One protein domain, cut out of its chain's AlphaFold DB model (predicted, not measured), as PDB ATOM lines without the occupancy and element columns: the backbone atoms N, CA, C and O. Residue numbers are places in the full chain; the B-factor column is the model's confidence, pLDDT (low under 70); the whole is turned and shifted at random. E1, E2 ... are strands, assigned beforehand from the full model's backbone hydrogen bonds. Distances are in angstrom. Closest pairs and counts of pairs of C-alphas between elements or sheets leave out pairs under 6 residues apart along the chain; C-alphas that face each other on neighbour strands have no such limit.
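Overview. This is residues 4 to 64 of the 67 residues of an uncharacterized protein of Solirubrobacterales bacterium 67-14 (UniProt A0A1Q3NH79). With little regular structure, this is a twisted wall of five short strands, E4 E3 E2 E1 E5, and residues 50 to 59 loop back over one face from E4 to E5. Of 61 printed residues, 21 lie in named strands, E1 to E5 along the chain, antiparallel, class all strand, with no named helix. It is compact, radius of gyration of the C-alphas 11.0 A, spanning 31 by 24 by 18 A.

Arrangement. E1, residues 18 to 22, and E2, residues 27 to 31, form a hairpin; N 19 and O 30 are 2.8 A apart. E3, residues 34 to 37, and E4, residues 47 to 49, continue this meander, each strand the antiparallel neighbour of the one before; N 31 and O 34 are 2.8 A apart, N 35 and O 49 2.9 A. E5, residues 60 to 63, is antiparallel to E1 at 152 degrees, with N 20 and O 62 at 2.7 A. Residues 11 to 12 pair antiparallel with 62 to 63 of E5.

Along the chain. E1 measures 13.2 A from C-alpha 18 (181.535, 122.771, 124.616), E2 13.7 A. E5 ends at C-alpha 63 (180.823, 123.085, 118.750).

Size, cuts and confidence. The printed part has no cut and no long link. Residues 52 to 57 are under pLDDT 70.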
ATOM      1  N   THR A   4     171.986 134.388 114.638       81.81
ATOM      2  CA  THR A   4     171.901 133.754 113.309       81.81
ATOM      3  C   THR A   4     173.258 133.288 112.765       81.81
ATOM      4  O   THR A   4     173.350 132.220 112.161       81.81
ATOM      5  N   GLY A   5     174.336 134.041 113.013       81.62
ATOM      6  CA  GLY A   5     175.692 133.674 112.593       81.62
ATOM      7  C   GLY A   5     176.205 132.416 113.299       81.62
ATOM      8  O   GLY A   5     176.795 131.539 112.665       81.62
ATOM      9  N   TYR A   6     175.886 132.257 114.587       82.38
ATOM     10  CA  TYR A   6     176.270 131.072 115.361       82.38
ATOM     11  C   TYR A   6     175.558 129.800 114.911       82.38
ATOM     12  O   TYR A   6     176.079 128.712 115.120       82.38
ATOM     13  N   MET A   7     174.422 129.894 114.214       86.06
ATOM     14  CA  MET A   7     173.739 128.710 113.687       86.06
ATOM     15  C   MET A   7     174.549 127.958 112.627       86.06
ATOM     16  O   MET A   7     174.214 126.810 112.332       86.06
ATOM     17  N   ARG A   8     175.565 128.587 112.022       86.88
ATOM     18  CA  ARG A   8     176.451 128.002 110.997       86.88
ATOM     19  C   ARG A   8     177.917 127.963 111.425       86.88
ATOM     20  O   ARG A   8     178.762 127.563 110.633       86.88
ATOM     21  N   TRP A   9     178.206 128.365 112.655       87.25
ATOM     22  CA  TRP A   9     179.560 128.411 113.181       87.25
ATOM     23  C   TRP A   9     180.111 127.001 113.406       87.25
ATOM     24  O   TRP A   9     179.429 126.168 113.999       87.25
ATOM     25  N   GLN A  10     181.340 126.757 112.939       90.81
ATOM     26  CA  GLN A  10     182.093 125.517 113.160       90.81
ATOM     27  C   GLN A  10     181.273 124.231 112.886       90.81
ATOM     28  O   GLN A  10     180.415 124.188 111.991       90.81
ATOM     29  N   GLN A  11     181.573 123.145 113.600       91.88
ATOM     30  CA  GLN A  11     181.027 121.820 113.336       91.88
ATOM     31  C   GLN A  11     179.581 121.693 113.833       91.88
ATOM     32  O   GLN A  11     179.172 122.300 114.825       91.88
ATOM     33  N   ARG A  12     178.768 120.923 113.096       92.06
ATOM     34  CA  ARG A  12     177.369 120.629 113.455       92.06
ATOM     35  C   ARG A  12     177.310 119.664 114.637       92.06
ATOM     36  O   ARG A  12     178.089 118.721 114.699       92.06
ATOM     37  N   GLY A  13     176.313 119.843 115.499       90.38
ATOM     38  CA  GLY A  13     176.000 118.923 116.589       90.38
ATOM     39  C   GLY A  13     176.620 119.318 117.926       90.38
ATOM     40  O   GLY A  13     177.262 120.364 118.053       90.38
ATOM     41  N   LYS A  14     176.379 118.476 118.936       90.06
ATOM     42  CA  LYS A  14     176.922 118.645 120.288       90.06
ATOM     43  C   LYS A  14     178.410 118.296 120.301       90.06
ATOM     44  O   LYS A  14     178.793 117.280 119.731       90.06
ATOM     45  N   GLY A  15     179.211 119.121 120.965       89.38
ATOM     46  CA  GLY A  15     180.614 118.824 121.246       89.38
ATOM     47  C   GLY A  15     180.773 118.024 122.535       89.38
ATOM     48  O   GLY A  15     179.828 117.895 123.315       89.38
ATOM     49  N   LYS A  16     181.988 117.515 122.775       89.75
ATOM     50  CA  LYS A  16     182.319 116.746 123.986       89.75
ATOM     51  C   LYS A  16     182.241 117.600 125.248       89.75
ATOM     52  O   LYS A  16     181.604 117.216 126.220       89.75
ATOM     53  N   TRP A  17     182.874 118.769 125.200       89.62
ATOM     54  CA  TRP A  17     182.968 119.680 126.339       89.62
ATOM     55  C   TRP A  17     182.146 120.940 126.145       89.62
ATOM     56  O   TRP A  17     181.498 121.393 127.080       89.62
ATOM     57  N   ILE A  18     182.161 121.492 124.932       91.50
ATOM     58  CA  ILE A  18     181.535 122.771 124.616       91.50
ATOM     59  C   ILE A  18     180.478 122.547 123.544       91.50
ATOM     60  O   ILE A  18     180.755 121.965 122.499       91.50
ATOM     61  N   THR A  19     179.265 123.035 123.781       92.44
ATOM     62  CA  THR A  19     178.221 123.128 122.758       92.44
ATOM     63  C   THR A  19     177.570 124.501 122.811       92.44
ATOM     64  O   THR A  19     177.005 124.878 123.832       92.44
ATOM     65  N   VAL A  20     177.602 125.228 121.702       91.94
ATOM     66  CA  VAL A  20     176.846 126.461 121.482       91.94
ATOM     67  C   VAL A  20     175.509 126.103 120.847       91.94
ATOM     68  O   VAL A  20     175.451 125.397 119.843       91.94
ATOM     69  N   TYR A  21     174.427 126.607 121.417       91.50
ATOM     70  CA  TYR A  21     173.081 126.480 120.885       91.50
ATOM     71  C   TYR A  21     172.631 127.846 120.406       91.50
ATOM     72  O   TYR A  21     172.640 128.803 121.176       91.50
ATOM     73  N   SER A  22     172.219 127.938 119.145       92.06
ATOM     74  CA  SER A  22     171.756 129.204 118.586       92.06
ATOM     75  C   SER A  22     170.554 129.047 117.667       92.06
ATOM     76  O   SER A  22     170.410 128.045 116.967       92.06
ATOM     77  N   ASN A  23     169.702 130.060 117.639       90.50
ATOM     78  CA  ASN A  23     168.656 130.257 116.645       90.50
ATOM     79  C   ASN A  23     168.589 131.763 116.288       90.50
ATOM     80  O   ASN A  23     169.435 132.527 116.755       90.50
ATOM     81  N   PRO A  24     167.638 132.231 115.459       89.75
ATOM     82  CA  PRO A  24     167.581 133.649 115.105       89.75
ATOM     83  C   PRO A  24     167.345 134.601 116.290       89.75
ATOM     84  O   PRO A  24     167.720 135.764 116.195       89.75
ATOM     85  N   SER A  25     166.743 134.136 117.392       88.56
ATOM     86  CA  SER A  25     166.356 134.987 118.522       88.56
ATOM     87  C   SER A  25     167.290 134.906 119.727       88.56
ATOM     88  O   SER A  25     167.354 135.857 120.497       88.56
ATOM     89  N   HIS A  26     168.013 133.801 119.917       90.75
ATOM     90  CA  HIS A  26     168.766 133.563 121.146       90.75
ATOM     91  C   HIS A  26     169.979 132.660 120.933       90.75
ATOM     92  O   HIS A  26     169.974 131.779 120.070       90.75
ATOM     93  N   ALA A  27     170.999 132.851 121.767       91.00
ATOM     94  CA  ALA A  27     172.186 132.009 121.811       91.00
ATOM     95  C   ALA A  27     172.606 131.746 123.263       91.00
ATOM     96  O   ALA A  27     172.573 132.640 124.103       91.00
ATOM     97  N   TYR A  28     173.018 130.514 123.547       91.19
ATOM     98  CA  TYR A  28     173.579 130.102 124.834       91.19
ATOM     99  C   TYR A  28     174.616 129.000 124.615       91.19
ATOM    100  O   TYR A  28     174.723 128.444 123.519       91.19
ATOM    101  N   MET A  29     175.375 128.646 125.650       91.94
ATOM    102  CA  MET A  29     176.323 127.534 125.562       91.94
ATOM    103  C   MET A  29     176.252 126.604 126.765       91.94
ATOM    104  O   MET A  29     175.803 126.987 127.842       91.94
ATOM    105  N   ILE A  30     176.704 125.374 126.553       91.62
ATOM    106  CA  ILE A  30     176.975 124.389 127.592       91.62
ATOM    107  C   ILE A  30     178.473 124.104 127.577       91.62
ATOM    108  O   ILE A  30     179.012 123.773 126.522       91.62
ATOM    109  N   VAL A  31     179.117 124.214 128.737       92.06
ATOM    110  CA  VAL A  31     180.529 123.892 128.959       92.06
ATOM    111  C   VAL A  31     180.610 122.894 130.107       92.06
ATOM    112  O   VAL A  31     180.165 123.200 131.208       92.06
ATOM    113  N   ALA A  32     181.126 121.691 129.854       91.62
ATOM    114  CA  ALA A  32     181.232 120.617 130.847       91.62
ATOM    115  C   ALA A  32     179.909 120.334 131.601       91.62
ATOM    116  O   ALA A  32     179.902 120.034 132.790       91.62
ATOM    117  N   GLY A  33     178.771 120.473 130.912       88.62
ATOM    118  CA  GLY A  33     177.434 120.297 131.494       88.62
ATOM    119  C   GLY A  33     176.835 121.542 132.162       88.62
ATOM    120  O   GLY A  33     175.638 121.546 132.437       88.62
ATOM    121  N   LEU A  34     177.603 122.619 132.353       90.31
ATOM    122  CA  LEU A  34     177.115 123.892 132.890       90.31
ATOM    123  C   LEU A  34     176.610 124.802 131.777       90.31
ATOM    124  O   LEU A  34     177.291 125.009 130.773       90.31
ATOM    125  N   ARG A  35     175.426 125.382 131.962       90.56
ATOM    126  CA  ARG A  35     174.827 126.307 131.000       90.56
ATOM    127  C   ARG A  35     175.234 127.742 131.308       90.56
ATOM    128  O   ARG A  35     175.082 128.178 132.444       90.56
ATOM    129  N   PHE A  36     175.655 128.478 130.284       91.00
ATOM    130  CA  PHE A  36     175.852 129.925 130.328       91.00
ATOM    131  C   PHE A  36     174.807 130.618 129.458       91.00
ATOM    132  O   PHE A  36     174.731 130.354 128.252       91.00
ATOM    133  N   ASP A  37     173.971 131.457 130.066       90.19
ATOM    134  CA  ASP A  37     172.793 132.033 129.413       90.19
ATOM    135  C   ASP A  37     172.365 133.354 130.073       90.19
ATOM    136  O   ASP A  37     172.531 133.539 131.277       90.19
ATOM    137  N   THR A  38     171.767 134.259 129.299       87.75
ATOM    138  CA  THR A  38     171.121 135.486 129.794       87.75
ATOM    139  C   THR A  38     169.675 135.268 130.241       87.75
ATOM    140  O   THR A  38     169.138 136.091 130.967       87.75
ATOM    141  N   SER A  39     169.031 134.163 129.851       82.69
ATOM    142  CA  SER A  39     167.657 133.831 130.272       82.69
ATOM    143  C   SER A  39     167.575 133.109 131.624       82.69
ATOM    144  O   SER A  39     166.486 132.917 132.165       82.69
ATOM    145  N   MET A  40     168.718 132.679 132.168       75.44
ATOM    146  CA  MET A  40     168.830 131.926 133.424       75.44
ATOM    147  C   MET A  40     169.908 132.526 134.319       75.44
ATOM    148  O   MET A  40     170.876 131.873 134.699       75.44
ATOM    149  N   THR A  41     169.726 133.800 134.636       82.19
ATOM    150  CA  THR A  41     170.651 134.597 135.435       82.19
ATOM    151  C   THR A  41     169.877 135.446 136.446       82.19
ATOM    152  O   THR A  41     168.810 135.958 136.103       82.19
ATOM    153  N   PRO A  42     170.368 135.598 137.689       77.56
ATOM    154  CA  PRO A  42     169.735 136.446 138.697       77.56
ATOM    155  C   PRO A  42     170.029 137.948 138.515       77.56
ATOM    156  O   PRO A  42     169.532 138.752 139.297       77.56
ATOM    157  N   GLY A  43     170.851 138.340 137.533       78.88
ATOM    158  CA  GLY A  43     171.293 139.727 137.338       78.88
ATOM    159  C   GLY A  43     171.119 140.250 135.910       78.88
ATOM    160  O   GLY A  43     170.515 139.613 135.056       78.88
ATOM    161  N   ASN A  44     171.706 141.413 135.620       83.44
ATOM    162  CA  ASN A  44     171.560 142.114 134.332       83.44
ATOM    163  C   ASN A  44     172.441 141.554 133.193       83.44
ATOM    164  O   ASN A  44     172.718 142.248 132.216       83.44
ATOM    165  N   GLY A  45     172.935 140.325 133.316       85.12
ATOM    166  CA  GLY A  45     173.913 139.756 132.392       85.12
ATOM    167  C   GLY A  45     173.966 138.238 132.479       85.12
ATOM    168  O   GLY A  45     173.315 137.661 133.342       85.12
ATOM    169  N   PRO A  46     174.714 137.565 131.596       88.06
ATOM    170  CA  PRO A  46     174.713 136.111 131.522       88.06
ATOM    171  C   PRO A  46     175.219 135.459 132.815       88.06
ATOM    172  O   PRO A  46     176.111 135.981 133.482       88.06
ATOM    173  N   GLY A  47     174.646 134.308 133.154       89.81
ATOM    174  CA  GLY A  47     174.952 133.565 134.373       89.81
ATOM    175  C   GLY A  47     175.195 132.085 134.100       89.81
ATOM    176  O   GLY A  47     174.732 131.540 133.094       89.81
ATOM    177  N   TRP A  48     175.932 131.445 135.007       90.19
ATOM    178  CA  TRP A  48     176.146 129.999 135.006       90.19
ATOM    179  C   TRP A  48     175.037 129.286 135.777       90.19
ATOM    180  O   TRP A  48     174.638 129.725 136.854       90.19
ATOM    181  N   SER A  49     174.570 128.158 135.248       85.75
ATOM    182  CA  SER A  49     173.550 127.330 135.883       85.75
ATOM    183  C   SER A  49     173.815 125.843 135.666       85.75
ATOM    184  O   SER A  49     174.215 125.415 134.581       85.75
ATOM    185  N   THR A  50     173.545 125.051 136.701       86.56
ATOM    186  CA  THR A  50     173.520 123.582 136.655       86.56
ATOM    187  C   THR A  50     172.182 123.038 136.149       86.56
ATOM    188  O   THR A  50     172.058 121.838 135.919       86.56
ATOM    189  N   SER A  51     171.165 123.893 135.983       76.94
ATOM    190  CA  SER A  51     169.813 123.459 135.637       76.94
ATOM    191  C   SER A  51     169.694 123.095 134.149       76.94
ATOM    192  O   SER A  51     169.912 123.948 133.276       76.94
ATOM    193  N   PRO A  52     169.303 121.852 133.812       62.00
ATOM    194  CA  PRO A  52     169.118 121.428 132.434       62.00
ATOM    195  C   PRO A  52     167.741 121.877 131.932       62.00
ATOM    196  O   PRO A  52     166.777 121.114 131.929       62.00
ATOM    197  N   ARG A  53     167.613 123.127 131.473       63.94
ATOM    198  CA  ARG A  53     166.390 123.541 130.768       63.94
ATOM    199  C   ARG A  53     166.432 123.051 129.319       63.94
ATOM    200  O   ARG A  53     167.224 123.526 128.500       63.94
ATOM    201  N   SER A  54     165.570 122.090 129.005       55.41
ATOM    202  CA  SER A  54     165.475 121.463 127.688       55.41
ATOM    203  C   SER A  54     164.731 122.347 126.685       55.41
ATOM    204  O   SER A  54     163.510 122.299 126.587       55.41
ATOM    205  N   THR A  55     165.462 123.104 125.867       61.62
ATOM    206  CA  THR A  55     164.955 123.586 124.565       61.62
ATOM    207  C   THR A  55     165.808 123.193 123.340       61.62
ATOM    208  O   THR A  55     165.757 123.903 122.339       61.62
ATOM    209  N   PRO A  56     166.572 122.075 123.315       61.59
ATOM    210  CA  PRO A  56     167.485 121.781 122.203       61.59
ATOM    211  C   PRO A  56     166.801 121.629 120.831       61.59
ATOM    212  O   PRO A  56     167.428 121.925 119.822       61.59
ATOM    213  N   GLY A  57     165.518 121.249 120.761       66.62
ATOM    214  CA  GLY A  57     164.820 121.018 119.486       66.62
ATOM    215  C   GLY A  57     164.601 122.255 118.598       66.62
ATOM    216  O   GLY A  57     164.309 122.103 117.418       66.62
ATOM    217  N   ARG A  58     164.752 123.477 119.132       83.50
ATOM    218  CA  ARG A  58     164.587 124.742 118.376       83.50
ATOM    219  C   ARG A  58     165.901 125.486 118.121       83.50
ATOM    220  O   ARG A  58     165.872 126.613 117.631       83.50
ATOM    221  N   PHE A  59     167.038 124.895 118.483       90.25
ATOM    222  CA  PHE A  59     168.349 125.530 118.385       90.25
ATOM    223  C   PHE A  59     169.297 124.670 117.554       90.25
ATOM    224  O   PHE A  59     169.379 123.455 117.720       90.25
ATOM    225  N   ALA A  60     170.064 125.315 116.682       92.06
ATOM    226  CA  ALA A  60     171.201 124.688 116.039       92.06
ATOM    227  C   ALA A  60     172.305 124.482 117.084       92.06
ATOM    228  O   ALA A  60     172.837 125.454 117.620       92.06
ATOM    229  N   ALA A  61     172.642 123.223 117.357       92.62
ATOM    230  CA  ALA A  61     173.795 122.858 118.169       92.62
ATOM    231  C   ALA A  61     175.068 122.902 117.317       92.62
ATOM    232  O   ALA A  61     175.108 122.311 116.231       92.62
ATOM    233  N   ARG A  62     176.085 123.598 117.820       93.38
ATOM    234  CA  ARG A  62     177.409 123.769 117.224       93.38
ATOM    235  C   ARG A  62     178.489 123.581 118.269       93.38
ATOM    236  O   ARG A  62     178.258 123.838 119.445       93.38
ATOM    237  N   HIS A  63     179.681 123.192 117.850       92.88
ATOM    238  CA  HIS A  63     180.823 123.085 118.750       92.88
ATOM    239  C   HIS A  63     182.121 123.490 118.049       92.88
ATOM    240  O   HIS A  63     182.187 123.419 116.817       92.88
ATOM    241  N   PRO A  64     183.142 123.931 118.809       90.06
ATOM    242  CA  PRO A  64     184.468 124.167 118.255       90.06
ATOM    243  C   PRO A  64     185.007 122.888 117.603       90.06
ATOM    244  O   PRO A  64     184.965 121.826 118.216       90.06
TER     245      PRO A  64